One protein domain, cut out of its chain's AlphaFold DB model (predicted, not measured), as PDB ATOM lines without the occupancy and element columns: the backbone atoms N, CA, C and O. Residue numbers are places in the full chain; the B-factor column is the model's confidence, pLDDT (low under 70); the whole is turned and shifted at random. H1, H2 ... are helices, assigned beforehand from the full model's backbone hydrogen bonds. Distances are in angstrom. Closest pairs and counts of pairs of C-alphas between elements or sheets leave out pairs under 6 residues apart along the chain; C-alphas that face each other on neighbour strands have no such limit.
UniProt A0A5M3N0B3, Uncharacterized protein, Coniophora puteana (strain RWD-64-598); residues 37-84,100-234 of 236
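AT A GLANCE: This is residues 37 to 84 and 100 to 234 of the 236 residues of an uncharacterized protein of Coniophora puteana (strain RWD-64-598) (UniProt A0A5M3N0B3). What does the model look like? It is an elongated bundle of five helices running mostly lengthwise: the long hairpin of H4 and H5 makes the core, H1 packs on one side of it, and H2 and H3 follow one another along another side. The short H6 sits by the end of the bundle where H1 begins and H5 ends. What is it made of? The printed part has 183 residues with six named helices, H1 to H6 in that order along the chain, and no named strand; the class is all helix. How large is it? It spans 62 by 33 by 23 A and is only just compact, close to loose, with a radius of gyration of the C-alphas of 19.1 A.

IN THESE COORDINATES: Where is the longest helix? H4, residues 147 to 183, measures 52.5 A from C-alpha 147 at (339.843, 31.000, 11.882) to C-alpha 183 at (313.674, 20.162, 56.113). Where are the other helices? H5 is residues 188 to 216, 40.5 A long, and H1 is residues 37 to 65, 41.5 A long, beginning with C-alpha 37 at (359.050, 36.221, 31.670). H2 is residues 104 to 122, 26.9 A, and H3 is residues 127 to 142, 22.9 A. H6 is residues 221 to 226, ending with C-alpha 226 at (352.157, 21.253, 28.229).

HOW THE PARTS SIT: Which helices are the hub? H4 and H5, a helical hairpin, touch four helices each; they run opposite ways at a shallow tilt of 21 degrees, and their closest C-alphas, those of Gln 176 and Ala 193, are 5.5 A apart. What touches them? H1 touches H5, with Gln 56 and Thr 201 closest at 5.8 A between C-alphas, and touches H4 with residues 63 to 64 alone. H2 touches H4, with C-alphas 107 and 175 closest at 5.8 A, and H3 touches H5, with C-alphas 127 and 203 closest at 5.0 A. What stays off? H6 is near H1, while H1 and H3 are apart. Are the helix backbones complete? In H1, H2, H3, H4, H5 and H6 every O i to N i+4 pair is within hydrogen-bond range.

THE WHOLE: How far does it reach? The two C-alphas farthest apart, those of Lys 37 and Glu 77, are 65.1 A apart. Is anything missing, and how are the links? Residues 85 to 99 are not printed, in the link across the cut from H1 to H2, and C-alphas 84 and 100 are 6.6 A apart. The links H2 to H3, H3 to H4, H4 to H5 and H5 to H6 are tight. Where is confidence low? pLDDT is under 70 at residues 71 to 84, 100 to 102 and 216 to 219.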
ATOM      1  N   LYS A  37     360.360  35.740  32.154       77.00
ATOM      2  CA  LYS A  37     359.050  36.221  31.670       77.00
ATOM      3  C   LYS A  37     358.029  35.096  31.544       77.00
ATOM      4  O   LYS A  37     356.862  35.291  31.875       77.00
ATOM      5  N   LEU A  38     358.446  33.933  31.047       79.50
ATOM      6  CA  LEU A  38     357.583  32.758  30.965       79.50
ATOM      7  C   LEU A  38     357.171  32.286  32.365       79.50
ATOM      8  O   LEU A  38     355.995  32.020  32.603       79.50
ATOM      9  N   LYS A  39     358.114  32.251  33.311       79.88
ATOM     10  CA  LYS A  39     357.842  31.916  34.712       79.88
ATOM     11  C   LYS A  39     356.857  32.894  35.354       79.88
ATOM     12  O   LYS A  39     355.920  32.452  36.012       79.88
ATOM     13  N   ASP A  40     357.021  34.193  35.123       80.06
ATOM     14  CA  ASP A  40     356.113  35.222  35.636       80.06
ATOM     15  C   ASP A  40     354.708  35.079  35.035       80.06
ATOM     16  O   ASP A  40     353.724  35.127  35.769       80.06
ATOM     17  N   ARG A  41     354.592  34.807  33.727       81.38
ATOM     18  CA  ARG A  41     353.300  34.533  33.069       81.38
ATOM     19  C   ARG A  41     352.612  33.292  33.642       81.38
ATOM     20  O   ARG A  41     351.413  33.335  33.909       81.38
ATOM     21  N   ILE A  42     353.361  32.211  33.870       84.44
ATOM     22  CA  ILE A  42     352.844  30.982  34.491       84.44
ATOM     23  C   ILE A  42     352.385  31.253  35.927       84.44
ATOM     24  O   ILE A  42     351.302  30.814  36.298       84.44
ATOM     25  N   ASN A  43     353.154  32.001  36.722       84.56
ATOM     26  CA  ASN A  43     352.762  32.367  38.086       84.56
ATOM     27  C   ASN A  43     351.467  33.188  38.095       84.56
ATOM     28  O   ASN A  43     350.541  32.854  38.827       84.56
ATOM     29  N   VAL A  44     351.367  34.198  37.224       83.56
ATOM     30  CA  VAL A  44     350.145  34.999  37.050       83.56
ATOM     31  C   VAL A  44     348.958  34.110  36.676       83.56
ATOM     32  O   VAL A  44     347.851  34.308  37.173       83.56
ATOM     33  N   TYR A  45     349.164  33.111  35.817       84.06
ATOM     34  CA  TYR A  45     348.104  32.161  35.501       84.06
ATOM     35  C   TYR A  45     347.715  31.299  36.706       84.06
ATOM     36  O   TYR A  45     346.528  31.132  36.970       84.06
ATOM     37  N   LEU A  46     348.686  30.754  37.441       84.62
ATOM     38  CA  LEU A  46     348.405  29.956  38.633       84.62
ATOM     39  C   LEU A  46     347.591  30.769  39.646       84.62
ATOM     40  O   LEU A  46     346.607  30.263  40.176       84.62
ATOM     41  N   GLU A  47     347.910  32.051  39.826       86.12
ATOM     42  CA  GLU A  47     347.102  32.972  40.630       86.12
ATOM     43  C   GLU A  47     345.675  33.128  40.080       86.12
ATOM     44  O   GLU A  47     344.710  33.086  40.839       86.12
ATOM     45  N   GLN A  48     345.498  33.255  38.763       84.00
ATOM     46  CA  GLN A  48     344.167  33.328  38.142       84.00
ATOM     47  C   GLN A  48     343.363  32.041  38.301       84.00
ATOM     48  O   GLN A  48     342.155  32.096  38.540       84.00
ATOM     49  N   ARG A  49     344.015  30.886  38.195       85.19
ATOM     50  CA  ARG A  49     343.402  29.583  38.443       85.19
ATOM     51  C   ARG A  49     342.918  29.480  39.888       85.19
ATOM     52  O   ARG A  49     341.771  29.092  40.112       85.19
ATOM     53  N   GLU A  50     343.746  29.890  40.845       87.12
ATOM     54  CA  GLU A  50     343.363  29.974  42.259       87.12
ATOM     55  C   GLU A  50     342.198  30.950  42.472       87.12
ATOM     56  O   GLU A  50     341.269  30.644  43.216       87.12
ATOM     57  N   ILE A  51     342.171  32.087  41.769       88.19
ATOM     58  CA  ILE A  51     341.034  33.019  41.803       88.19
ATOM     59  C   ILE A  51     339.749  32.337  41.313       88.19
ATOM     60  O   ILE A  51     338.707  32.486  41.950       88.19
ATOM     61  N   VAL A  52     339.792  31.575  40.216       88.06
ATOM     62  CA  VAL A  52     338.614  30.859  39.693       88.06
ATOM     63  C   VAL A  52     338.112  29.815  40.696       88.06
ATOM     64  O   VAL A  52     336.910  29.761  40.965       88.06
ATOM     65  N   LEU A  53     339.013  29.031  41.294       90.62
ATOM     66  CA  LEU A  53     338.666  28.064  42.344       90.62
ATOM     67  C   LEU A  53     338.092  28.755  43.583       90.62
ATOM     68  O   LEU A  53     337.070  28.334  44.123       90.62
ATOM     69  N   HIS A  54     338.692  29.868  44.001       91.25
ATOM     70  CA  HIS A  54     338.196  30.656  45.118       91.25
ATOM     71  C   HIS A  54     336.793  31.217  44.847       91.25
ATOM     72  O   HIS A  54     335.936  31.199  45.730       91.25
ATOM     73  N   ILE A  55     336.522  31.680  43.622       91.25
ATOM     74  CA  ILE A  55     335.186  32.123  43.203       91.25
ATOM     75  C   ILE A  55     334.190  30.960  43.255       91.25
ATOM     76  O   ILE A  55     333.081  31.150  43.756       91.25
ATOM     77  N   GLN A  56     334.573  29.769  42.787       92.94
ATOM     78  CA  GLN A  56     333.733  28.570  42.854       92.94
ATOM     79  C   GLN A  56     333.351  28.238  44.303       92.94
ATOM     80  O   GLN A  56     332.163  28.111  44.613       92.94
ATOM     81  N   GLU A  57     334.335  28.148  45.201       93.62
ATOM     82  CA  GLU A  57     334.104  27.849  46.618       93.62
ATOM     83  C   GLU A  57     333.281  28.936  47.305       93.62
ATOM     84  O   GLU A  57     332.335  28.642  48.038       93.62
ATOM     85  N   ARG A  58     333.559  30.209  47.005       93.81
ATOM     86  CA  ARG A  58     332.755  31.327  47.501       93.81
ATOM     87  C   ARG A  58     331.315  31.249  47.001       93.81
ATOM     88  O   ARG A  58     330.403  31.512  47.780       93.81
ATOM     89  N   SER A  59     331.088  30.891  45.739       92.06
ATOM     90  CA  SER A  59     329.740  30.717  45.186       92.06
ATOM     91  C   SER A  59     329.000  29.581  45.889       92.06
ATOM     92  O   SER A  59     327.853  29.760  46.289       92.06
ATOM     93  N   ASN A  60     329.668  28.446  46.121       94.06
ATOM     94  CA  ASN A  60     329.105  27.328  46.879       94.06
ATOM     95  C   ASN A  60     328.767  27.722  48.320       94.06
ATOM     96  O   ASN A  60     327.676  27.417  48.794       94.06
ATOM     97  N   ALA A  61     329.672  28.417  49.011       94.19
ATOM     98  CA  ALA A  61     329.445  28.883  50.375       94.19
ATOM     99  C   ALA A  61     328.238  29.828  50.447       94.19
ATOM    100  O   ALA A  61     327.319  29.578  51.221       94.19
ATOM    101  N   ARG A  62     328.196  30.845  49.577       91.31
ATOM    102  CA  ARG A  62     327.077  31.795  49.501       91.31
ATOM    103  C   ARG A  62     325.764  31.110  49.168       91.31
ATOM    104  O   ARG A  62     324.759  31.406  49.791       91.31
ATOM    105  N   ARG A  63     325.756  30.157  48.237       93.00
ATOM    106  CA  ARG A  63     324.549  29.390  47.904       93.00
ATOM    107  C   ARG A  63     323.991  28.638  49.125       93.00
ATOM    108  O   ARG A  63     322.782  28.551  49.296       93.00
ATOM    109  N   ARG A  64     324.869  28.119  49.990       92.31
ATOM    110  CA  ARG A  64     324.485  27.380  51.204       92.31
ATOM    111  C   ARG A  64     324.031  28.283  52.356       92.31
ATOM    112  O   ARG A  64     323.257  27.815  53.185       92.31
ATOM    113  N   SER A  65     324.533  29.518  52.446       89.88
ATOM    114  CA  SER A  65     324.287  30.425  53.582       89.88
ATOM    115  C   SER A  65     323.337  31.582  53.291       89.88
ATOM    116  O   SER A  65     322.630  32.033  54.190       89.88
ATOM    117  N   ASP A  66     323.361  32.105  52.070       88.69
ATOM    118  CA  ASP A  66     322.693  33.349  51.714       88.69
ATOM    119  C   ASP A  66     321.249  33.071  51.286       88.69
ATOM    120  O   ASP A  66     320.934  32.054  50.658       88.69
ATOM    121  N   VAL A  67     320.378  34.039  51.559       84.88
ATOM    122  CA  VAL A  67     319.036  34.083  50.975       84.88
ATOM    123  C   VAL A  67     319.178  34.403  49.478       84.88
ATOM    124  O   VAL A  67     319.879  35.360  49.131       84.88
ATOM    125  N   PRO A  68     318.559  33.626  48.572       81.56
ATOM    126  CA  PRO A  68     318.631  33.883  47.137       81.56
ATOM    127  C   PRO A  68     317.919  35.201  46.777       81.56
ATOM    128  O   PRO A  68     317.004  35.610  47.493       81.56
ATOM    129  N   PRO A  69     318.267  35.847  45.646       71.62
ATOM    130  CA  PRO A  69     317.681  37.132  45.243       71.62
ATOM    131  C   PRO A  69     316.152  37.117  45.129       71.62
ATOM    132  O   PRO A  69     315.497  38.111  45.430       71.62
ATOM    133  N   ARG A  70     315.590  35.976  44.714       70.88
ATOM    134  CA  ARG A  70     314.146  35.724  44.638       70.88
ATOM    135  C   ARG A  70     313.786  34.569  45.578       70.88
ATOM    136  O   ARG A  70     313.704  33.421  45.123       70.88
ATOM    137  N   PRO A  71     313.648  34.820  46.890       65.38
ATOM    138  CA  PRO A  71     313.384  33.762  47.851       65.38
ATOM    139  C   PRO A  71     312.029  33.113  47.610       65.38
ATOM    140  O   PRO A  71     311.076  33.739  47.149       65.38
ATOM    141  N   VAL A  72     311.965  31.824  47.931       67.06
ATOM    142  CA  VAL A  72     310.694  31.126  48.067       67.06
ATOM    143  C   VAL A  72     310.001  31.645  49.310       67.06
ATOM    144  O   VAL A  72     310.639  31.869  50.341       67.06
ATOM    145  N   VAL A  73     308.693  31.819  49.211       60.69
ATOM    146  CA  VAL A  73     307.896  32.237  50.342       60.69
ATOM    147  C   VAL A  73     306.700  31.290  50.479       60.69
ATOM    148  O   VAL A  73     306.152  30.807  49.486       60.69
ATOM    149  N   PHE A  74     306.363  30.948  51.721       59.50
ATOM    150  CA  PHE A  74     305.343  29.957  52.056       59.50
ATOM    151  C   PHE A  74     304.051  30.667  52.505       59.50
ATOM    152  O   PHE A  74     304.077  31.492  53.413       59.50
ATOM    153  N   VAL A  75     302.949  30.357  51.832       54.12
ATOM    154  CA  VAL A  75     301.530  30.626  52.162       54.12
ATOM    155  C   VAL A  75     300.797  29.305  52.477       54.12
ATOM    156  O   VAL A  75     301.325  28.220  52.243       54.12
ATOM    157  N   ASP A  76     299.587  29.367  53.026       50.16
ATOM    158  CA  ASP A  76     298.898  28.191  53.585       50.16
ATOM    159  C   ASP A  76     298.212  27.253  52.545       50.16
ATOM    160  O   ASP A  76     297.767  26.166  52.915       50.16
ATOM    161  N   GLU A  77     298.134  27.597  51.246       47.81
ATOM    162  CA  GLU A  77     297.318  26.883  50.224       47.81
ATOM    163  C   GLU A  77     298.106  26.262  49.035       47.81
ATOM    164  O   GLU A  77     298.559  26.989  48.156       47.81
ATOM    165  N   GLN A  78     298.237  24.920  48.967       48.19
ATOM    166  CA  GLN A  78     299.081  24.119  48.029       48.19
ATOM    167  C   GLN A  78     298.865  24.364  46.507       48.19
ATOM    168  O   GLN A  78     297.732  24.319  46.032       48.19
ATOM    169  N   VAL A  79     299.948  24.504  45.710       47.75
ATOM    170  CA  VAL A  79     299.908  24.691  44.230       47.75
ATOM    171  C   VAL A  79     300.947  23.812  43.492       47.75
ATOM    172  O   VAL A  79     301.991  23.482  44.042       47.75
ATOM    173  N   SER A  80     300.646  23.430  42.238       43.00
ATOM    174  CA  SER A  80     301.411  22.514  41.362       43.00
ATOM    175  C   SER A  80     302.692  23.099  40.731       43.00
ATOM    176  O   SER A  80     302.772  24.282  40.397       43.00
ATOM    177  N   LEU A  81     303.668  22.210  40.511       48.00
ATOM    178  CA  LEU A  81     305.095  22.469  40.315       48.00
ATOM    179  C   LEU A  81     305.550  22.875  38.905       48.00
ATOM    180  O   LEU A  81     306.478  23.668  38.745       48.00
ATOM    181  N   ALA A  82     304.916  22.323  37.870       42.25
ATOM    182  CA  ALA A  82     305.378  22.476  36.487       42.25
ATOM    183  C   ALA A  82     305.262  23.917  35.977       42.25
ATOM    184  O   ALA A  82     305.991  24.331  35.080       42.25
ATOM    185  N   ALA A  83     304.354  24.694  36.557       40.84
ATOM    186  CA  ALA A  83     304.065  26.024  36.069       40.84
ATOM    187  C   ALA A  83     304.959  27.107  36.733       40.84
ATOM    188  O   ALA A  83     304.967  28.232  36.258       40.84
ATOM    189  N   THR A  84     305.733  26.789  37.786       48.97
ATOM    190  CA  THR A  84     306.627  27.742  38.492       48.97
ATOM    191  C   THR A  84     307.960  27.963  37.774       48.97
ATOM    192  O   THR A  84     308.610  28.985  37.956       48.97
ATOM    193  N   ARG A 100     304.770  30.460  44.476       50.97
ATOM    194  CA  ARG A 100     304.216  29.109  44.461       50.97
ATOM    195  C   ARG A 100     304.840  28.338  45.587       50.97
ATOM    196  O   ARG A 100     306.039  28.448  45.818       50.97
ATOM    197  N   LEU A 101     303.993  27.645  46.326       53.31
ATOM    198  CA  LEU A 101     304.387  26.871  47.483       53.31
ATOM    199  C   LEU A 101     305.284  25.725  47.091       53.31
ATOM    200  O   LEU A 101     304.997  24.990  46.152       53.31
ATOM    201  N   TRP A 102     306.343  25.558  47.867       68.31
ATOM    202  CA  TRP A 102     307.265  24.457  47.695       68.31
ATOM    203  C   TRP A 102     306.940  23.405  48.744       68.31
ATOM    204  O   TRP A 102     307.038  23.650  49.943       68.31
ATOM    205  N   THR A 103     306.515  22.231  48.288       79.38
ATOM    206  CA  THR A 103     306.557  21.018  49.102       79.38
ATOM    207  C   THR A 103     307.945  20.397  48.977       79.38
ATOM    208  O   THR A 103     308.685  20.693  48.038       79.38
ATOM    209  N   VAL A 104     308.308  19.506  49.899       85.06
ATOM    210  CA  VAL A 104     309.576  18.763  49.807       85.06
ATOM    211  C   VAL A 104     309.648  17.960  48.503       85.06
ATOM    212  O   VAL A 104     310.655  18.015  47.803       85.06
ATOM    213  N   GLU A 105     308.561  17.276  48.140       84.44
ATOM    214  CA  GLU A 105     308.442  16.536  46.875       84.44
ATOM    215  C   GLU A 105     308.622  17.457  45.666       84.44
ATOM    216  O   GLU A 105     309.410  17.170  44.766       84.44
ATOM    217  N   GLY A 106     307.992  18.628  45.709       82.06
ATOM    218  CA  GLY A 106     308.140  19.642  44.685       82.06
ATOM    219  C   GLY A 106     309.569  20.161  44.527       82.06
ATOM    220  O   GLY A 106     310.084  20.292  43.418       82.06
ATOM    221  N   CYS A 107     310.262  20.407  45.636       87.12
ATOM    222  CA  CYS A 107     311.677  20.748  45.587       87.12
ATOM    223  C   CYS A 107     312.497  19.654  44.891       87.12
ATOM    224  O   CYS A 107     313.350  19.966  44.066       87.12
ATOM    225  N   LEU A 108     312.243  18.378  45.192       89.50
ATOM    226  CA  LEU A 108     312.985  17.257  44.609       89.50
ATOM    227  C   LEU A 108     312.747  17.095  43.105       89.50
ATOM    228  O   LEU A 108     313.692  16.842  42.348       89.50
ATOM    229  N   GLU A 109     311.509  17.276  42.656       86.50
ATOM    230  CA  GLU A 109     311.174  17.322  41.232       86.50
ATOM    231  C   GLU A 109     311.900  18.478  40.527       86.50
ATOM    232  O   GLU A 109     312.490  18.278  39.463       86.50
ATOM    233  N   ALA A 110     311.951  19.665  41.140       86.56
ATOM    234  CA  ALA A 110     312.681  20.805  40.590       86.56
ATOM    235  C   ALA A 110     314.198  20.566  40.542       86.56
ATOM    236  O   ALA A 110     314.826  20.889  39.534       86.56
ATOM    237  N   VAL A 111     314.794  19.964  41.584       92.62
ATOM    238  CA  VAL A 111     316.207  19.538  41.564       92.62
ATOM    239  C   VAL A 111     316.451  18.614  40.371       92.62
ATOM    240  O   VAL A 111     317.368  18.857  39.588       92.62
ATOM    241  N   SER A 112     315.597  17.605  40.192       91.31
ATOM    242  CA  SER A 112     315.703  16.633  39.096       91.31
ATOM    243  C   SER A 112     315.549  17.297  37.722       91.31
ATOM    244  O   SER A 112     316.260  16.965  36.769       91.31
ATOM    245  N   TYR A 113     314.649  18.275  37.603       88.62
ATOM    246  CA  TYR A 113     314.462  19.047  36.379       88.62
ATOM    247  C   TYR A 113     315.683  19.913  36.046       88.62
ATOM    248  O   TYR A 113     316.146  19.908  34.902       88.62
ATOM    249  N   ILE A 114     316.247  20.613  37.035       92.06
ATOM    250  CA  ILE A 114     317.460  21.423  36.862       92.06
ATOM    251  C   ILE A 114     318.648  20.528  36.501       92.06
ATOM    252  O   ILE A 114     319.383  20.833  35.564       92.06
ATOM    253  N   GLU A 115     318.812  19.387  37.168       94.38
ATOM    254  CA  GLU A 115     319.835  18.403  36.814       94.38
ATOM    255  C   GLU A 115     319.668  17.915  35.363       94.38
ATOM    256  O   GLU A 115     320.636  17.852  34.604       94.38
ATOM    257  N   SER A 116     318.434  17.650  34.925       90.06
ATOM    258  CA  SER A 116     318.126  17.302  33.533       90.06
ATOM    259  C   SER A 116     318.465  18.430  32.547       90.06
ATOM    260  O   SER A 116     319.003  18.167  31.467       90.06
ATOM    261  N   LEU A 117     318.211  19.697  32.895       88.62
ATOM    262  CA  LEU A 117     318.631  20.855  32.095       88.62
ATOM    263  C   LEU A 117     320.155  20.923  31.955       88.62
ATOM    264  O   LEU A 117     320.658  21.035  30.835       88.62
ATOM    265  N   VAL A 118     320.890  20.763  33.057       92.88
ATOM    266  CA  VAL A 118     322.362  20.732  33.066       92.88
ATOM    267  C   VAL A 118     322.891  19.563  32.232       92.88
ATOM    268  O   VAL A 118     323.821  19.731  31.440       92.88
ATOM    269  N   ASN A 119     322.270  18.388  32.335       91.19
ATOM    270  CA  ASN A 119     322.624  17.213  31.541       91.19
ATOM    271  C   ASN A 119     322.343  17.406  30.045       91.19
ATOM    272  O   ASN A 119     323.151  16.998  29.210       91.19
ATOM    273  N   ARG A 120     321.244  18.071  29.673       87.38
ATOM    274  CA  ARG A 120     320.959  18.424  28.271       87.38
ATOM    275  C   ARG A 120     321.950  19.455  27.736       87.38
ATOM    276  O   ARG A 120     322.460  19.277  26.628       87.38
ATOM    277  N   PHE A 121     322.269  20.475  28.530       90.75
ATOM    278  CA  PHE A 121     323.274  21.485  28.202       90.75
ATOM    279  C   PHE A 121     324.652  20.853  27.950       90.75
ATOM    280  O   PHE A 121     325.264  21.067  26.901       90.75
ATOM    281  N   SER A 122     325.113  20.007  28.875       90.50
ATOM    282  CA  SER A 122     326.408  19.321  28.787       90.50
ATOM    283  C   SER A 122     326.417  18.155  27.794       90.50
ATOM    284  O   SER A 122     327.487  17.665  27.417       90.50
ATOM    285  N   ARG A 123     325.234  17.719  27.337       91.00
ATOM    286  CA  ARG A 123     325.015  16.482  26.571       91.00
ATOM    287  C   ARG A 123     325.540  15.249  27.317       91.00
ATOM    288  O   ARG A 123     326.163  14.383  26.706       91.00
ATOM    289  N   GLY A 124     325.342  15.220  28.634       88.31
ATOM    290  CA  GLY A 124     325.782  14.149  29.532       88.31
ATOM    291  C   GLY A 124     327.298  14.059  29.733       88.31
ATOM    292  O   GLY A 124     327.789  13.044  30.219       88.31
ATOM    293  N   LYS A 125     328.069  15.076  29.330       91.31
ATOM    294  CA  LYS A 125     329.525  15.112  29.543       91.31
ATOM    295  C   LYS A 125     329.835  15.671  30.916       91.31
ATOM    296  O   LYS A 125     329.271  16.695  31.253       91.31
ATOM    297  N   THR A 126     330.815  15.104  31.616       93.56
ATOM    298  CA  THR A 126     331.369  15.716  32.836       93.56
ATOM    299  C   THR A 126     331.920  17.126  32.568       93.56
ATOM    300  O   THR A 126     332.255  17.433  31.414       93.56
ATOM    301  N   PRO A 127     332.090  17.971  33.605       93.69
ATOM    302  CA  PRO A 127     332.705  19.292  33.470       93.69
ATOM    303  C   PRO A 127     334.014  19.272  32.676       93.69
ATOM    304  O   PRO A 127     334.121  19.962  31.657       93.69
ATOM    305  N   SER A 128     334.954  18.386  33.024       91.69
ATOM    306  CA  SER A 128     336.204  18.284  32.268       91.69
ATOM    307  C   SER A 128     336.018  17.820  30.830       91.69
ATOM    308  O   SER A 128     336.660  18.345  29.920       91.69
ATOM    309  N   ALA A 129     335.141  16.844  30.580       91.81
ATOM    310  CA  ALA A 129     334.892  16.359  29.224       91.81
ATOM    311  C   ALA A 129     334.245  17.436  28.338       91.81
ATOM    312  O   ALA A 129     334.564  17.538  27.147       91.81
ATOM    313  N   LEU A 130     333.365  18.264  28.906       92.94
ATOM    314  CA  LEU A 130     332.783  19.406  28.215       92.94
ATOM    315  C   LEU A 130     333.852  20.461  27.906       92.94
ATOM    316  O   LEU A 130     333.983  20.846  26.743       92.94
ATOM    317  N   SER A 131     334.667  20.850  28.890       91.31
ATOM    318  CA  SER A 131     335.751  21.824  28.703       91.31
ATOM    319  C   SER A 131     336.780  21.367  27.669       91.31
ATOM    320  O   SER A 131     337.076  22.116  26.735       91.31
ATOM    321  N   ARG A 132     337.227  20.104  27.723       90.44
ATOM    322  CA  ARG A 132     338.084  19.496  26.684       90.44
ATOM    323  C   ARG A 132     337.444  19.573  25.301       90.44
ATOM    324  O   ARG A 132     338.099  19.919  24.321       90.44
ATOM    325  N   SER A 133     336.146  19.279  25.208       91.00
ATOM    326  CA  SER A 133     335.410  19.328  23.944       91.00
ATOM    327  C   SER A 133     335.300  20.749  23.380       91.00
ATOM    328  O   SER A 133     335.328  20.912  22.158       91.00
ATOM    329  N   VAL A 134     335.140  21.761  24.233       90.56
ATOM    330  CA  VAL A 134     335.108  23.175  23.834       90.56
ATOM    331  C   VAL A 134     336.493  23.625  23.373       90.56
ATOM    332  O   VAL A 134     336.613  24.192  22.286       90.56
ATOM    333  N   PHE A 135     337.535  23.298  24.136       89.44
ATOM    334  CA  PHE A 135     338.919  23.610  23.794       89.44
ATOM    335  C   PHE A 135     339.345  22.968  22.464       89.44
ATOM    336  O   PHE A 135     339.802  23.662  21.558       89.44
ATOM    337  N   ALA A 136     339.073  21.675  22.261       87.62
ATOM    338  CA  ALA A 136     339.381  20.988  21.004       87.62
ATOM    339  C   ALA A 136     338.678  21.627  19.791       87.62
ATOM    340  O   ALA A 136     339.254  21.733  18.704       87.62
ATOM    341  N   ARG A 137     337.431  22.095  19.963       87.81
ATOM    342  CA  ARG A 137     336.718  22.847  18.916       87.81
ATOM    343  C   ARG A 137     337.404  24.172  18.600       87.81
ATOM    344  O   ARG A 137     337.421  24.551  17.430       87.81
ATOM    345  N   PHE A 138     337.932  24.859  19.611       88.31
ATOM    346  CA  PHE A 138     338.684  26.098  19.433       88.31
ATOM    347  C   PHE A 138     339.991  25.854  18.664       88.31
ATOM    348  O   PHE A 138     340.177  26.455  17.610       88.31
ATOM    349  N   CYS A 139     340.825  24.897  19.086       84.38
ATOM    350  CA  CYS A 139     342.063  24.545  18.373       84.38
ATOM    351  C   CYS A 139     341.806  24.167  16.910       84.38
ATOM    352  O   CYS A 139     342.507  24.615  16.005       84.38
ATOM    353  N   LYS A 140     340.750  23.382  16.657       84.81
ATOM    354  CA  LYS A 140     340.353  23.018  15.292       84.81
ATOM    355  C   LYS A 140     339.914  24.230  14.466       84.81
ATOM    356  O   LYS A 140     340.084  24.211  13.253       84.81
ATOM    357  N   ALA A 141     339.315  25.250  15.079       83.88
ATOM    358  CA  ALA A 141     338.930  26.475  14.383       83.88
ATOM    359  C   ALA A 141     340.150  27.332  14.017       83.88
ATOM    360  O   ALA A 141     340.218  27.799  12.879       83.88
ATOM    361  N   ALA A 142     341.114  27.464  14.932       81.75
ATOM    362  CA  ALA A 142     342.336  28.242  14.731       81.75
ATOM    363  C   ALA A 142     343.158  27.766  13.517       81.75
ATOM    364  O   ALA A 142     343.704  28.573  12.774       81.75
ATOM    365  N   GLY A 143     343.169  26.457  13.240       77.94
ATOM    366  CA  GLY A 143     343.877  25.867  12.096       77.94
ATOM    367  C   GLY A 143     343.165  25.967  10.736       77.94
ATOM    368  O   GLY A 143     343.487  25.198   9.833       77.94
ATOM    369  N   THR A 144     342.158  26.834  10.571       83.00
ATOM    370  CA  THR A 144     341.367  26.922   9.324       83.00
ATOM    371  C   THR A 144     341.471  28.282   8.643       83.00
ATOM    372  O   THR A 144     341.734  29.287   9.288       83.00
ATOM    373  N   LYS A 145     341.190  28.325   7.330       80.62
ATOM    374  CA  LYS A 145     341.179  29.568   6.531       80.62
ATOM    375  C   LYS A 145     340.192  30.633   7.044       80.62
ATOM    376  O   LYS A 145     340.406  31.808   6.788       80.62
ATOM    377  N   ASP A 146     339.156  30.226   7.788       86.56
ATOM    378  CA  ASP A 146     338.152  31.113   8.400       86.56
ATOM    379  C   ASP A 146     338.316  31.215   9.932       86.56
ATOM    380  O   ASP A 146     337.314  31.311  10.658       86.56
ATOM    381  N   SER A 147     339.548  31.103  10.444       85.56
ATOM    382  CA  SER A 147     339.843  31.000  11.882       85.56
ATOM    383  C   SER A 147     339.161  32.096  12.696       85.56
ATOM    384  O   SER A 147     338.368  31.785  13.582       85.56
ATOM    385  N   GLU A 148     339.331  33.360  12.316       86.06
ATOM    386  CA  GLU A 148     338.788  34.514  13.036       86.06
ATOM    387  C   GLU A 148     337.261  34.434  13.236       86.06
ATOM    388  O   GLU A 148     336.745  34.557  14.351       86.06
ATOM    389  N   LYS A 149     336.505  34.142  12.166       89.38
ATOM    390  CA  LYS A 149     335.037  34.029  12.228       89.38
ATOM    391  C   LYS A 149     334.600  32.853  13.103       89.38
ATOM    392  O   LYS A 149     333.619  32.956  13.847       89.38
ATOM    393  N   ARG A 150     335.290  31.714  13.001       86.44
ATOM    394  CA  ARG A 150     334.950  30.494  13.749       86.44
ATOM    395  C   ARG A 150     335.311  30.617  15.224       86.44
ATOM    396  O   ARG A 150     334.497  30.241  16.067       86.44
ATOM    397  N   GLU A 151     336.467  31.187  15.534       87.62
ATOM    398  CA  GLU A 151     336.897  31.492  16.893       87.62
ATOM    399  C   GLU A 151     335.940  32.466  17.570       87.62
ATOM    400  O   GLU A 151     335.461  32.177  18.667       87.62
ATOM    401  N   LYS A 152     335.565  33.561  16.893       88.25
ATOM    402  CA  LYS A 152     334.580  34.519  17.411       88.25
ATOM    403  C   LYS A 152     333.254  33.840  17.759       88.25
ATOM    404  O   LYS A 152     332.699  34.078  18.830       88.25
ATOM    405  N   ARG A 153     332.763  32.943  16.895       87.56
ATOM    406  CA  ARG A 153     331.547  32.157  17.167       87.56
ATOM    407  C   ARG A 153     331.713  31.240  18.381       87.56
ATOM    408  O   ARG A 153     330.780  31.100  19.164       87.56
ATOM    409  N   ILE A 154     332.867  30.593  18.539       87.75
ATOM    410  CA  ILE A 154     333.137  29.723  19.693       87.75
ATOM    411  C   ILE A 154     333.178  30.541  20.985       87.75
ATOM    412  O   ILE A 154     332.506  30.155  21.935       87.75
ATOM    413  N   ARG A 155     333.864  31.690  20.998       87.69
ATOM    414  CA  ARG A 155     333.886  32.618  22.142       87.69
ATOM    415  C   ARG A 155     332.476  33.070  22.535       87.69
ATOM    416  O   ARG A 155     332.135  33.024  23.711       87.69
ATOM    417  N   GLY A 156     331.635  33.413  21.556       87.69
ATOM    418  CA  GLY A 156     330.226  33.745  21.798       87.69
ATOM    419  C   GLY A 156     329.435  32.591  22.427       87.69
ATOM    420  O   GLY A 156     328.709  32.804  23.392       87.69
ATOM    421  N   ASN A 157     329.627  31.358  21.944       89.25
ATOM    422  CA  ASN A 157     328.975  30.181  22.530       89.25
ATOM    423  C   ASN A 157     329.452  29.892  23.964       89.25
ATOM    424  O   ASN A 157     328.662  29.418  24.772       89.25
ATOM    425  N   ILE A 158     330.732  30.141  24.267       90.69
ATOM    426  CA  ILE A 158     331.283  29.996  25.622       90.69
ATOM    427  C   ILE A 158     330.604  30.992  26.563       90.69
ATOM    428  O   ILE A 158     330.093  30.582  27.599       90.69
ATOM    429  N   GLN A 159     330.532  32.270  26.174       90.50
ATOM    430  CA  GLN A 159     329.875  33.299  26.982       90.50
ATOM    431  C   GLN A 159     328.392  32.986  27.210       90.50
ATOM    432  O   GLN A 159     327.921  33.063  28.342       90.50
ATOM    433  N   TYR A 160     327.672  32.605  26.150       88.94
ATOM    434  CA  TYR A 160     326.279  32.176  26.263       88.94
ATOM    435  C   TYR A 160     326.141  31.005  27.243       88.94
ATOM    436  O   TYR A 160     325.319  31.052  28.148       88.94
ATOM    437  N   GLY A 161     326.991  29.982  27.112       90.50
ATOM    438  CA  GLY A 161     326.935  28.812  27.980       90.50
ATOM    439  C   GLY A 161     327.223  29.118  29.451       90.50
ATOM    440  O   GLY A 161     326.581  28.540  30.320       90.50
ATOM    441  N   ILE A 162     328.142  30.044  29.738       92.06
ATOM    442  CA  ILE A 162     328.399  30.508  31.108       92.06
ATOM    443  C   ILE A 162     327.169  31.225  31.676       92.06
ATOM    444  O   ILE A 162     326.778  30.942  32.806       92.06
ATOM    445  N   ASN A 163     326.537  32.111  30.900       90.69
ATOM    446  CA  ASN A 163     325.328  32.818  31.334       90.69
ATOM    447  C   ASN A 163     324.180  31.840  31.638       90.69
ATOM    448  O   ASN A 163     323.515  31.976  32.663       90.69
ATOM    449  N   GLU A 164     324.002  30.817  30.801       90.56
ATOM    450  CA  GLU A 164     322.981  29.787  31.014       90.56
ATOM    451  C   GLU A 164     323.224  28.997  32.308       90.56
ATOM    452  O   GLU A 164     322.308  28.751  33.092       90.56
ATOM    453  N   LEU A 165     324.482  28.641  32.584       94.38
ATOM    454  CA  LEU A 165     324.855  27.960  33.824       94.38
ATOM    455  C   LEU A 165     324.629  28.836  35.063       94.38
ATOM    456  O   LEU A 165     324.243  28.308  36.105       94.38
ATOM    457  N   TYR A 166     324.828  30.155  34.966       93.44
ATOM    458  CA  TYR A 166     324.479  31.082  36.046       93.44
ATOM    459  C   TYR A 166     322.970  31.128  36.310       93.44
ATOM    460  O   TYR A 166     322.571  31.159  37.473       93.44
ATOM    461  N   SER A 167     322.138  31.055  35.267       88.88
ATOM    462  CA  SER A 167     320.681  30.933  35.423       88.88
ATOM    463  C   SER A 167     320.305  29.644  36.169       88.88
ATOM    464  O   SER A 167     319.590  29.676  37.172       88.88
ATOM    465  N   PHE A 168     320.885  28.500  35.784       91.75
ATOM    466  CA  PHE A 168     320.673  27.242  36.516       91.75
ATOM    467  C   PHE A 168     321.168  27.308  37.964       91.75
ATOM    468  O   PHE A 168     320.527  26.748  38.856       91.75
ATOM    469  N   HIS A 169     322.284  28.001  38.209       93.75
ATOM    470  CA  HIS A 169     322.811  28.229  39.552       93.75
ATOM    471  C   HIS A 169     321.836  29.039  40.424       93.75
ATOM    472  O   HIS A 169     321.634  28.707  41.590       93.75
ATOM    473  N   GLU A 170     321.206  30.078  39.875       89.94
ATOM    474  CA  GLU A 170     320.185  30.844  40.593       89.94
ATOM    475  C   GLU A 170     318.959  29.978  40.909       89.94
ATOM    476  O   GLU A 170     318.487  29.957  42.047       89.94
ATOM    477  N   HIS A 171     318.482  29.196  39.938       88.62
ATOM    478  CA  HIS A 171     317.351  28.294  40.149       88.62
ATOM    479  C   HIS A 171     317.628  27.271  41.253       88.62
ATOM    480  O   HIS A 171     316.822  27.139  42.174       88.62
ATOM    481  N   ILE A 172     318.779  26.589  41.229       93.69
ATOM    482  CA  ILE A 172     319.099  25.595  42.265       93.69
ATOM    483  C   ILE A 172     319.321  26.245  43.634       93.69
ATOM    484  O   ILE A 172     318.974  25.643  44.648       93.69
ATOM    485  N   HIS A 173     319.838  27.480  43.690       91.94
ATOM    486  CA  HIS A 173     319.959  28.234  44.943       91.94
ATOM    487  C   HIS A 173     318.582  28.474  45.570       91.94
ATOM    488  O   HIS A 173     318.401  28.229  46.762       91.94
ATOM    489  N   ARG A 174     317.585  28.860  44.765       88.62
ATOM    490  CA  ARG A 174     316.197  29.028  45.230       88.62
ATOM    491  C   ARG A 174     315.613  27.730  45.786       88.62
ATOM    492  O   ARG A 174     315.071  27.737  46.890       88.62
ATOM    493  N   VAL A 175     315.774  26.622  45.061       89.75
ATOM    494  CA  VAL A 175     315.285  25.297  45.482       89.75
ATOM    495  C   VAL A 175     315.960  24.842  46.775       89.75
ATOM    496  O   VAL A 175     315.299  24.397  47.712       89.75
ATOM    497  N   GLN A 176     317.285  24.977  46.855       92.38
ATOM    498  CA  GLN A 176     318.045  24.584  48.036       92.38
ATOM    499  C   GLN A 176     317.659  25.420  49.261       92.38
ATOM    500  O   GLN A 176     317.544  24.878  50.359       92.38
ATOM    501  N   HIS A 177     317.435  26.722  49.087       89.94
ATOM    502  CA  HIS A 177     316.956  27.582  50.162       89.94
ATOM    503  C   HIS A 177     315.561  27.160  50.648       89.94
ATOM    504  O   HIS A 177     315.330  27.089  51.853       89.94
ATOM    505  N   ALA A 178     314.646  26.813  49.738       87.44
ATOM    506  CA  ALA A 178     313.331  26.297  50.114       87.44
ATOM    507  C   ALA A 178     313.439  24.988  50.912       87.44
ATOM    508  O   ALA A 178     312.827  24.854  51.969       87.44
ATOM    509  N   LEU A 179     314.279  24.049  50.464       89.44
ATOM    510  CA  LEU A 179     314.568  22.815  51.203       89.44
ATOM    511  C   LEU A 179     315.173  23.095  52.578       89.44
ATOM    512  O   LEU A 179     314.763  22.490  53.559       89.44
ATOM    513  N   TYR A 180     316.091  24.056  52.679       90.19
ATOM    514  CA  TYR A 180     316.653  24.455  53.967       90.19
ATOM    515  C   TYR A 180     315.561  24.901  54.946       90.19
ATOM    516  O   TYR A 180     315.582  24.504  56.108       90.19
ATOM    517  N   GLN A 181     314.589  25.686  54.476       87.00
ATOM    518  CA  GLN A 181     313.475  26.157  55.300       87.00
ATOM    519  C   GLN A 181     312.490  25.036  55.674       87.00
ATOM    520  O   GLN A 181     311.950  25.058  56.776       87.00
ATOM    521  N   LEU A 182     312.264  24.066  54.781       85.62
ATOM    522  CA  LEU A 182     311.305  22.973  54.982       85.62
ATOM    523  C   LEU A 182     311.853  21.820  55.829       85.62
ATOM    524  O   LEU A 182     311.140  21.280  56.672       85.62
ATOM    525  N   THR A 183     313.094  21.406  55.576       89.75
ATOM    526  CA  THR A 183     313.674  20.162  56.113       89.75
ATOM    527  C   THR A 183     315.007  20.369  56.830       89.75
ATOM    528  O   THR A 183     315.487  19.463  57.509       89.75
ATOM    529  N   GLY A 184     315.606  21.559  56.731       89.06
ATOM    530  CA  GLY A 184     316.904  21.874  57.328       89.06
ATOM    531  C   GLY A 184     318.105  21.381  56.510       89.06
ATOM    532  O   GLY A 184     318.001  20.514  55.639       89.06
ATOM    533  N   ALA A 185     319.287  21.926  56.818       90.75
ATOM    534  CA  ALA A 185     320.537  21.660  56.084       90.75
ATOM    535  C   ALA A 185     321.085  20.228  56.227       90.75
ATOM    536  O   ALA A 185     321.934  19.823  55.442       90.75
ATOM    537  N   GLN A 186     320.649  19.478  57.242       93.50
ATOM    538  CA  GLN A 186     321.114  18.104  57.489       93.50
ATOM    539  C   GLN A 186     320.264  17.050  56.765       93.50
ATOM    540  O   GLN A 186     320.485  15.858  56.949       93.50
ATOM    541  N   SER A 187     319.267  17.480  55.987       94.62
ATOM    542  CA  SER A 187     318.373  16.585  55.257       94.62
ATOM    543  C   SER A 187     319.011  16.059  53.968       94.62
ATOM    544  O   SER A 187     319.796  16.752  53.307       94.62
ATOM    545  N   ASP A 188     318.627  14.844  53.574       96.69
ATOM    546  CA  ASP A 188     319.080  14.227  52.326       96.69
ATOM    547  C   ASP A 188     318.628  15.041  51.108       96.69
ATOM    548  O   ASP A 188     319.350  15.157  50.116       96.69
ATOM    549  N   GLU A 189     317.437  15.637  51.171       93.69
ATOM    550  CA  GLU A 189     316.882  16.466  50.109       93.69
ATOM    551  C   GLU A 189     317.725  17.720  49.887       93.69
ATOM    552  O   GLU A 189     318.098  18.025  48.750       93.69
ATOM    553  N   TRP A 190     318.096  18.410  50.970       94.94
ATOM    554  CA  TRP A 190     318.998  19.554  50.892       94.94
ATOM    555  C   TRP A 190     320.370  19.143  50.342       94.94
ATOM    556  O   TRP A 190     320.913  19.834  49.477       94.94
ATOM    557  N   SER A 191     320.905  17.993  50.771       96.31
ATOM    558  CA  SER A 191     322.186  17.478  50.273       96.31
ATOM    559  C   SER A 191     322.148  17.139  48.777       96.31
ATOM    560  O   SER A 191     323.141  17.351  48.077       96.31
ATOM    561  N   LYS A 192     321.021  16.635  48.257       96.06
ATOM    562  CA  LYS A 192     320.836  16.394  46.814       96.06
ATOM    563  C   LYS A 192     320.871  17.699  46.025       96.06
ATOM    564  O   LYS A 192     321.598  17.792  45.036       96.06
ATOM    565  N   ALA A 193     320.146  18.719  46.488       95.56
ATOM    566  CA  ALA A 193     320.198  20.046  45.880       95.56
ATOM    567  C   ALA A 193     321.618  20.640  45.942       95.56
ATOM    568  O   ALA A 193     322.077  21.247  44.972       95.56
ATOM    569  N   ASP A 194     322.344  20.414  47.045       97.19
ATOM    570  CA  ASP A 194     323.722  20.879  47.184       97.19
ATOM    571  C   ASP A 194     324.675  20.236  46.177       97.19
ATOM    572  O   ASP A 194     325.501  20.934  45.586       97.19
ATOM    573  N   SER A 195     324.530  18.930  45.949       97.12
ATOM    574  CA  SER A 195     325.311  18.187  44.958       97.12
ATOM    575  C   SER A 195     325.130  18.763  43.549       97.12
ATOM    576  O   SER A 195     326.111  19.081  42.871       97.12
ATOM    577  N   VAL A 196     323.878  18.998  43.134       96.94
ATOM    578  CA  VAL A 196     323.566  19.609  41.831       96.94
ATOM    579  C   VAL A 196     324.130  21.029  41.742       96.94
ATOM    580  O   VAL A 196     324.750  21.387  40.739       96.94
ATOM    581  N   GLY A 197     323.999  21.826  42.806       96.75
ATOM    582  CA  GLY A 197     324.575  23.167  42.863       96.75
ATOM    583  C   GLY A 197     326.102  23.181  42.743       96.75
ATOM    584  O   GLY A 197     326.646  23.981  41.983       96.75
ATOM    585  N   CYS A 198     326.801  22.266  43.422       96.81
ATOM    586  CA  CYS A 198     328.256  22.121  43.316       96.81
ATOM    587  C   CYS A 198     328.697  21.676  41.917       96.81
ATOM    588  O   CYS A 198     329.717  22.137  41.402       96.81
ATOM    589  N   MET A 199     327.928  20.794  41.279       96.25
ATOM    590  CA  MET A 199     328.174  20.395  39.896       96.25
ATOM    591  C   MET A 199     328.051  21.593  38.944       96.25
ATOM    592  O   MET A 199     328.925  21.789  38.098       96.25
ATOM    593  N   ILE A 200     327.013  22.425  39.093       97.31
ATOM    594  CA  ILE A 200     326.824  23.631  38.269       97.31
ATOM    595  C   ILE A 200     327.991  24.609  38.451       97.31
ATOM    596  O   ILE A 200     328.564  25.056  37.455       97.31
ATOM    597  N   THR A 201     328.407  24.902  39.690       96.69
ATOM    598  CA  THR A 201     329.551  25.803  39.931       96.69
ATOM    599  C   THR A 201     330.857  25.246  39.365       96.69
ATOM    600  O   THR A 201     331.680  26.017  38.870       96.69
ATOM    601  N   LYS A 202     331.029  23.918  39.337       95.56
ATOM    602  CA  LYS A 202     332.175  23.265  38.689       95.56
ATOM    603  C   LYS A 202     332.174  23.444  37.167       95.56
ATOM    604  O   LYS A 202     333.222  23.743  36.597       95.56
ATOM    605  N   TYR A 203     331.018  23.315  36.503       95.94
ATOM    606  CA  TYR A 203     330.905  23.641  35.074       95.94
ATOM    607  C   TYR A 203     331.257  25.103  34.798       95.94
ATOM    608  O   TYR A 203     332.011  25.370  33.866       95.94
ATOM    609  N   ILE A 204     330.746  26.037  35.611       95.75
ATOM    610  CA  ILE A 204     331.056  27.467  35.478       95.75
ATOM    611  C   ILE A 204     332.567  27.676  35.582       95.75
ATOM    612  O   ILE A 204     333.164  28.210  34.653       95.75
ATOM    613  N   ALA A 205     333.201  27.177  36.648       94.50
ATOM    614  CA  ALA A 205     334.635  27.333  36.877       94.50
ATOM    615  C   ALA A 205     335.477  26.809  35.701       94.50
ATOM    616  O   ALA A 205     336.335  27.521  35.179       94.50
ATOM    617  N   MET A 206     335.203  25.589  35.227       93.94
ATOM    618  CA  MET A 206     335.992  24.979  34.154       93.94
ATOM    619  C   MET A 206     335.755  25.607  32.779       93.94
ATOM    620  O   MET A 206     336.669  25.614  31.954       93.94
ATOM    621  N   ILE A 207     334.550  26.102  32.485       92.31
ATOM    622  CA  ILE A 207     334.281  26.787  31.213       92.31
ATOM    623  C   ILE A 207     334.829  28.218  31.256       92.31
ATOM    624  O   ILE A 207     335.385  28.674  30.256       92.31
ATOM    625  N   SER A 208     334.747  28.904  32.400       91.69
ATOM    626  CA  SER A 208     335.381  30.210  32.614       91.69
ATOM    627  C   SER A 208     336.905  30.130  32.521       91.69
ATOM    628  O   SER A 208     337.513  30.997  31.906       91.69
ATOM    629  N   ASP A 209     337.533  29.070  33.032       90.69
ATOM    630  CA  ASP A 209     338.975  28.850  32.856       90.69
ATOM    631  C   ASP A 209     339.351  28.669  31.374       90.69
ATOM    632  O   ASP A 209     340.270  29.321  30.876       90.69
ATOM    633  N   VAL A 210     338.580  27.883  30.611       90.12
ATOM    634  CA  VAL A 210     338.759  27.791  29.148       90.12
ATOM    635  C   VAL A 210     338.562  29.154  28.476       90.12
ATOM    636  O   VAL A 210     339.322  29.510  27.574       90.12
ATOM    637  N   GLN A 211     337.568  29.932  28.909       89.56
ATOM    638  CA  GLN A 211     337.326  31.276  28.395       89.56
ATOM    639  C   GLN A 211     338.520  32.201  28.648       89.56
ATOM    640  O   GLN A 211     338.952  32.887  27.721       89.56
ATOM    641  N   ASN A 212     339.076  32.195  29.860       85.88
ATOM    642  CA  ASN A 212     340.219  33.022  30.246       85.88
ATOM    643  C   ASN A 212     341.441  32.739  29.371       85.88
ATOM    644  O   ASN A 212     342.125  33.666  28.951       85.88
ATOM    645  N   HIS A 213     341.673  31.481  29.017       82.31
ATOM    646  CA  HIS A 213     342.766  31.106  28.127       82.31
ATOM    647  C   HIS A 213     342.521  31.514  26.677       82.31
ATOM    648  O   HIS A 213     343.374  32.117  26.031       82.31
ATOM    649  N   VAL A 214     341.325  31.224  26.169       83.19
ATOM    650  CA  VAL A 214     340.977  31.496  24.773       83.19
ATOM    651  C   VAL A 214     340.836  33.001  24.501       83.19
ATOM    652  O   VAL A 214     341.090  33.448  23.384       83.19
ATOM    653  N   ILE A 215     340.411  33.792  25.492       73.00
ATOM    654  CA  ILE A 215     340.121  35.226  25.344       73.00
ATOM    655  C   ILE A 215     341.196  36.114  25.976       73.00
ATOM    656  O   ILE A 215     341.533  37.137  25.382       73.00
ATOM    657  N   GLY A 216     341.705  35.742  27.150       64.31
ATOM    658  CA  GLY A 216     342.559  36.581  27.995       64.31
ATOM    659  C   GLY A 216     344.062  36.457  27.747       64.31
ATOM    660  O   GLY A 216     344.788  37.365  28.127       64.31
ATOM    661  N   GLY A 217     344.542  35.389  27.097       63.66
ATOM    662  CA  GLY A 217     345.903  35.309  26.540       63.66
ATOM    663  C   GLY A 217     347.079  35.512  27.513       63.66
ATOM    664  O   GLY A 217     348.176  35.828  27.060       63.66
ATOM    665  N   ASN A 218     346.891  35.352  28.830       65.25
ATOM    666  CA  ASN A 218     347.967  35.591  29.808       65.25
ATOM    667  C   ASN A 218     349.138  34.598  29.652       65.25
ATOM    668  O   ASN A 218     350.303  34.958  29.836       65.25
ATOM    669  N   VAL A 219     348.830  33.370  29.234       68.44
ATOM    670  CA  VAL A 219     349.765  32.281  28.921       68.44
ATOM    671  C   VAL A 219     349.353  31.682  27.580       68.44
ATOM    672  O   VAL A 219     348.158  31.624  27.272       68.44
ATOM    673  N   ASP A 220     350.322  31.280  26.757       76.44
ATOM    674  CA  ASP A 220     350.011  30.698  25.455       76.44
ATOM    675  C   ASP A 220     349.335  29.332  25.622       76.44
ATOM    676  O   ASP A 220     349.719  28.520  26.460       76.44
ATOM    677  N   MET A 221     348.339  29.028  24.781       76.88
ATOM    678  CA  MET A 221     347.556  27.781  24.882       76.88
ATOM    679  C   MET A 221     348.427  26.515  24.895       76.88
ATOM    680  O   MET A 221     348.072  25.513  25.519       76.88
ATOM    681  N   PHE A 222     349.555  26.556  24.180       76.50
ATOM    682  CA  PHE A 222     350.535  25.475  24.148       76.50
ATOM    683  C   PHE A 222     351.226  25.292  25.505       76.50
ATOM    684  O   PHE A 222     351.308  24.168  25.994       76.50
ATOM    685  N   GLU A 223     351.651  26.388  26.135       76.94
ATOM    686  CA  GLU A 223     352.283  26.395  27.459       76.94
ATOM    687  C   GLU A 223     351.302  25.881  28.517       76.94
ATOM    688  O   GLU A 223     351.645  24.993  29.297       76.94
ATOM    689  N   SER A 224     350.045  26.334  28.471       80.94
ATOM    690  CA  SER A 224     349.002  25.846  29.376       80.94
ATOM    691  C   SER A 224     348.694  24.361  29.210       80.94
ATOM    692  O   SER A 224     348.409  23.681  30.192       80.94
ATOM    693  N   SER A 225     348.749  23.842  27.982       77.88
ATOM    694  CA  SER A 225     348.521  22.415  27.722       77.88
ATOM    695  C   SER A 225     349.706  21.562  28.177       77.88
ATOM    696  O   SER A 225     349.504  20.535  28.811       77.88
ATOM    697  N   GLY A 226     350.939  21.990  27.878       77.31
ATOM    698  CA  GLY A 226     352.157  21.253  28.229       77.31
ATOM    699  C   GLY A 226     352.453  21.213  29.730       77.31
ATOM    700  O   GLY A 226     353.113  20.287  30.191       77.31
ATOM    701  N   LEU A 227     351.956  22.194  30.485       80.81
ATOM    702  CA  LEU A 227     352.114  22.296  31.939       80.81
ATOM    703  C   LEU A 227     350.846  21.914  32.720       80.81
ATOM    704  O   LEU A 227     350.768  22.177  33.918       80.81
ATOM    705  N   GLU A 228     349.850  21.328  32.050       84.44
ATOM    706  CA  GLU A 228     348.591  20.873  32.659       84.44
ATOM    707  C   GLU A 228     347.852  21.955  33.469       84.44
ATOM    708  O   GLU A 228     347.211  21.694  34.485       84.44
ATOM    709  N   LEU A 229     347.928  23.199  33.002       84.69
ATOM    710  CA  LEU A 229     347.488  24.362  33.764       84.69
ATOM    711  C   LEU A 229     345.963  24.494  33.848       84.69
ATOM    712  O   LEU A 229     345.454  24.991  34.846       84.69
ATOM    713  N   PHE A 230     345.219  23.997  32.858       87.12
ATOM    714  CA  PHE A 230     343.759  24.068  32.869       87.12
ATOM    715  C   PHE A 230     343.126  23.245  33.995       87.12
ATOM    716  O   PHE A 230     343.471  22.081  34.214       87.12
ATOM    717  N   LEU A 231     342.062  23.782  34.595       89.50
ATOM    718  CA  LEU A 231     341.298  23.101  35.646       89.50
ATOM    719  C   LEU A 231     340.798  21.712  35.227       89.50
ATOM    720  O   LEU A 231     340.802  20.788  36.039       89.50
ATOM    721  N   PHE A 232     340.420  21.537  33.955       87.62
ATOM    722  CA  PHE A 232     339.900  20.266  33.439       87.62
ATOM    723  C   PHE A 232     340.948  19.146  33.305       87.62
ATOM    724  O   PHE A 232     340.586  17.996  33.042       87.62
ATOM    725  N   MET A 233     342.243  19.464  33.383       84.81
ATOM    726  CA  MET A 233     343.313  18.453  33.379       84.81
ATOM    727  C   MET A 233     343.608  17.927  34.780       84.81
ATOM    728  O   MET A 233     344.159  16.846  34.918       84.81
ATOM    729  N   THR A 234     343.182  18.663  35.807       78.00
ATOM    730  CA  THR A 234     343.440  18.341  37.214       78.00
ATOM    731  C   THR A 234     342.247  17.711  37.940       78.00
ATOM    732  O   THR A 234     342.311  17.488  39.146       78.00
TER     733      THR A 234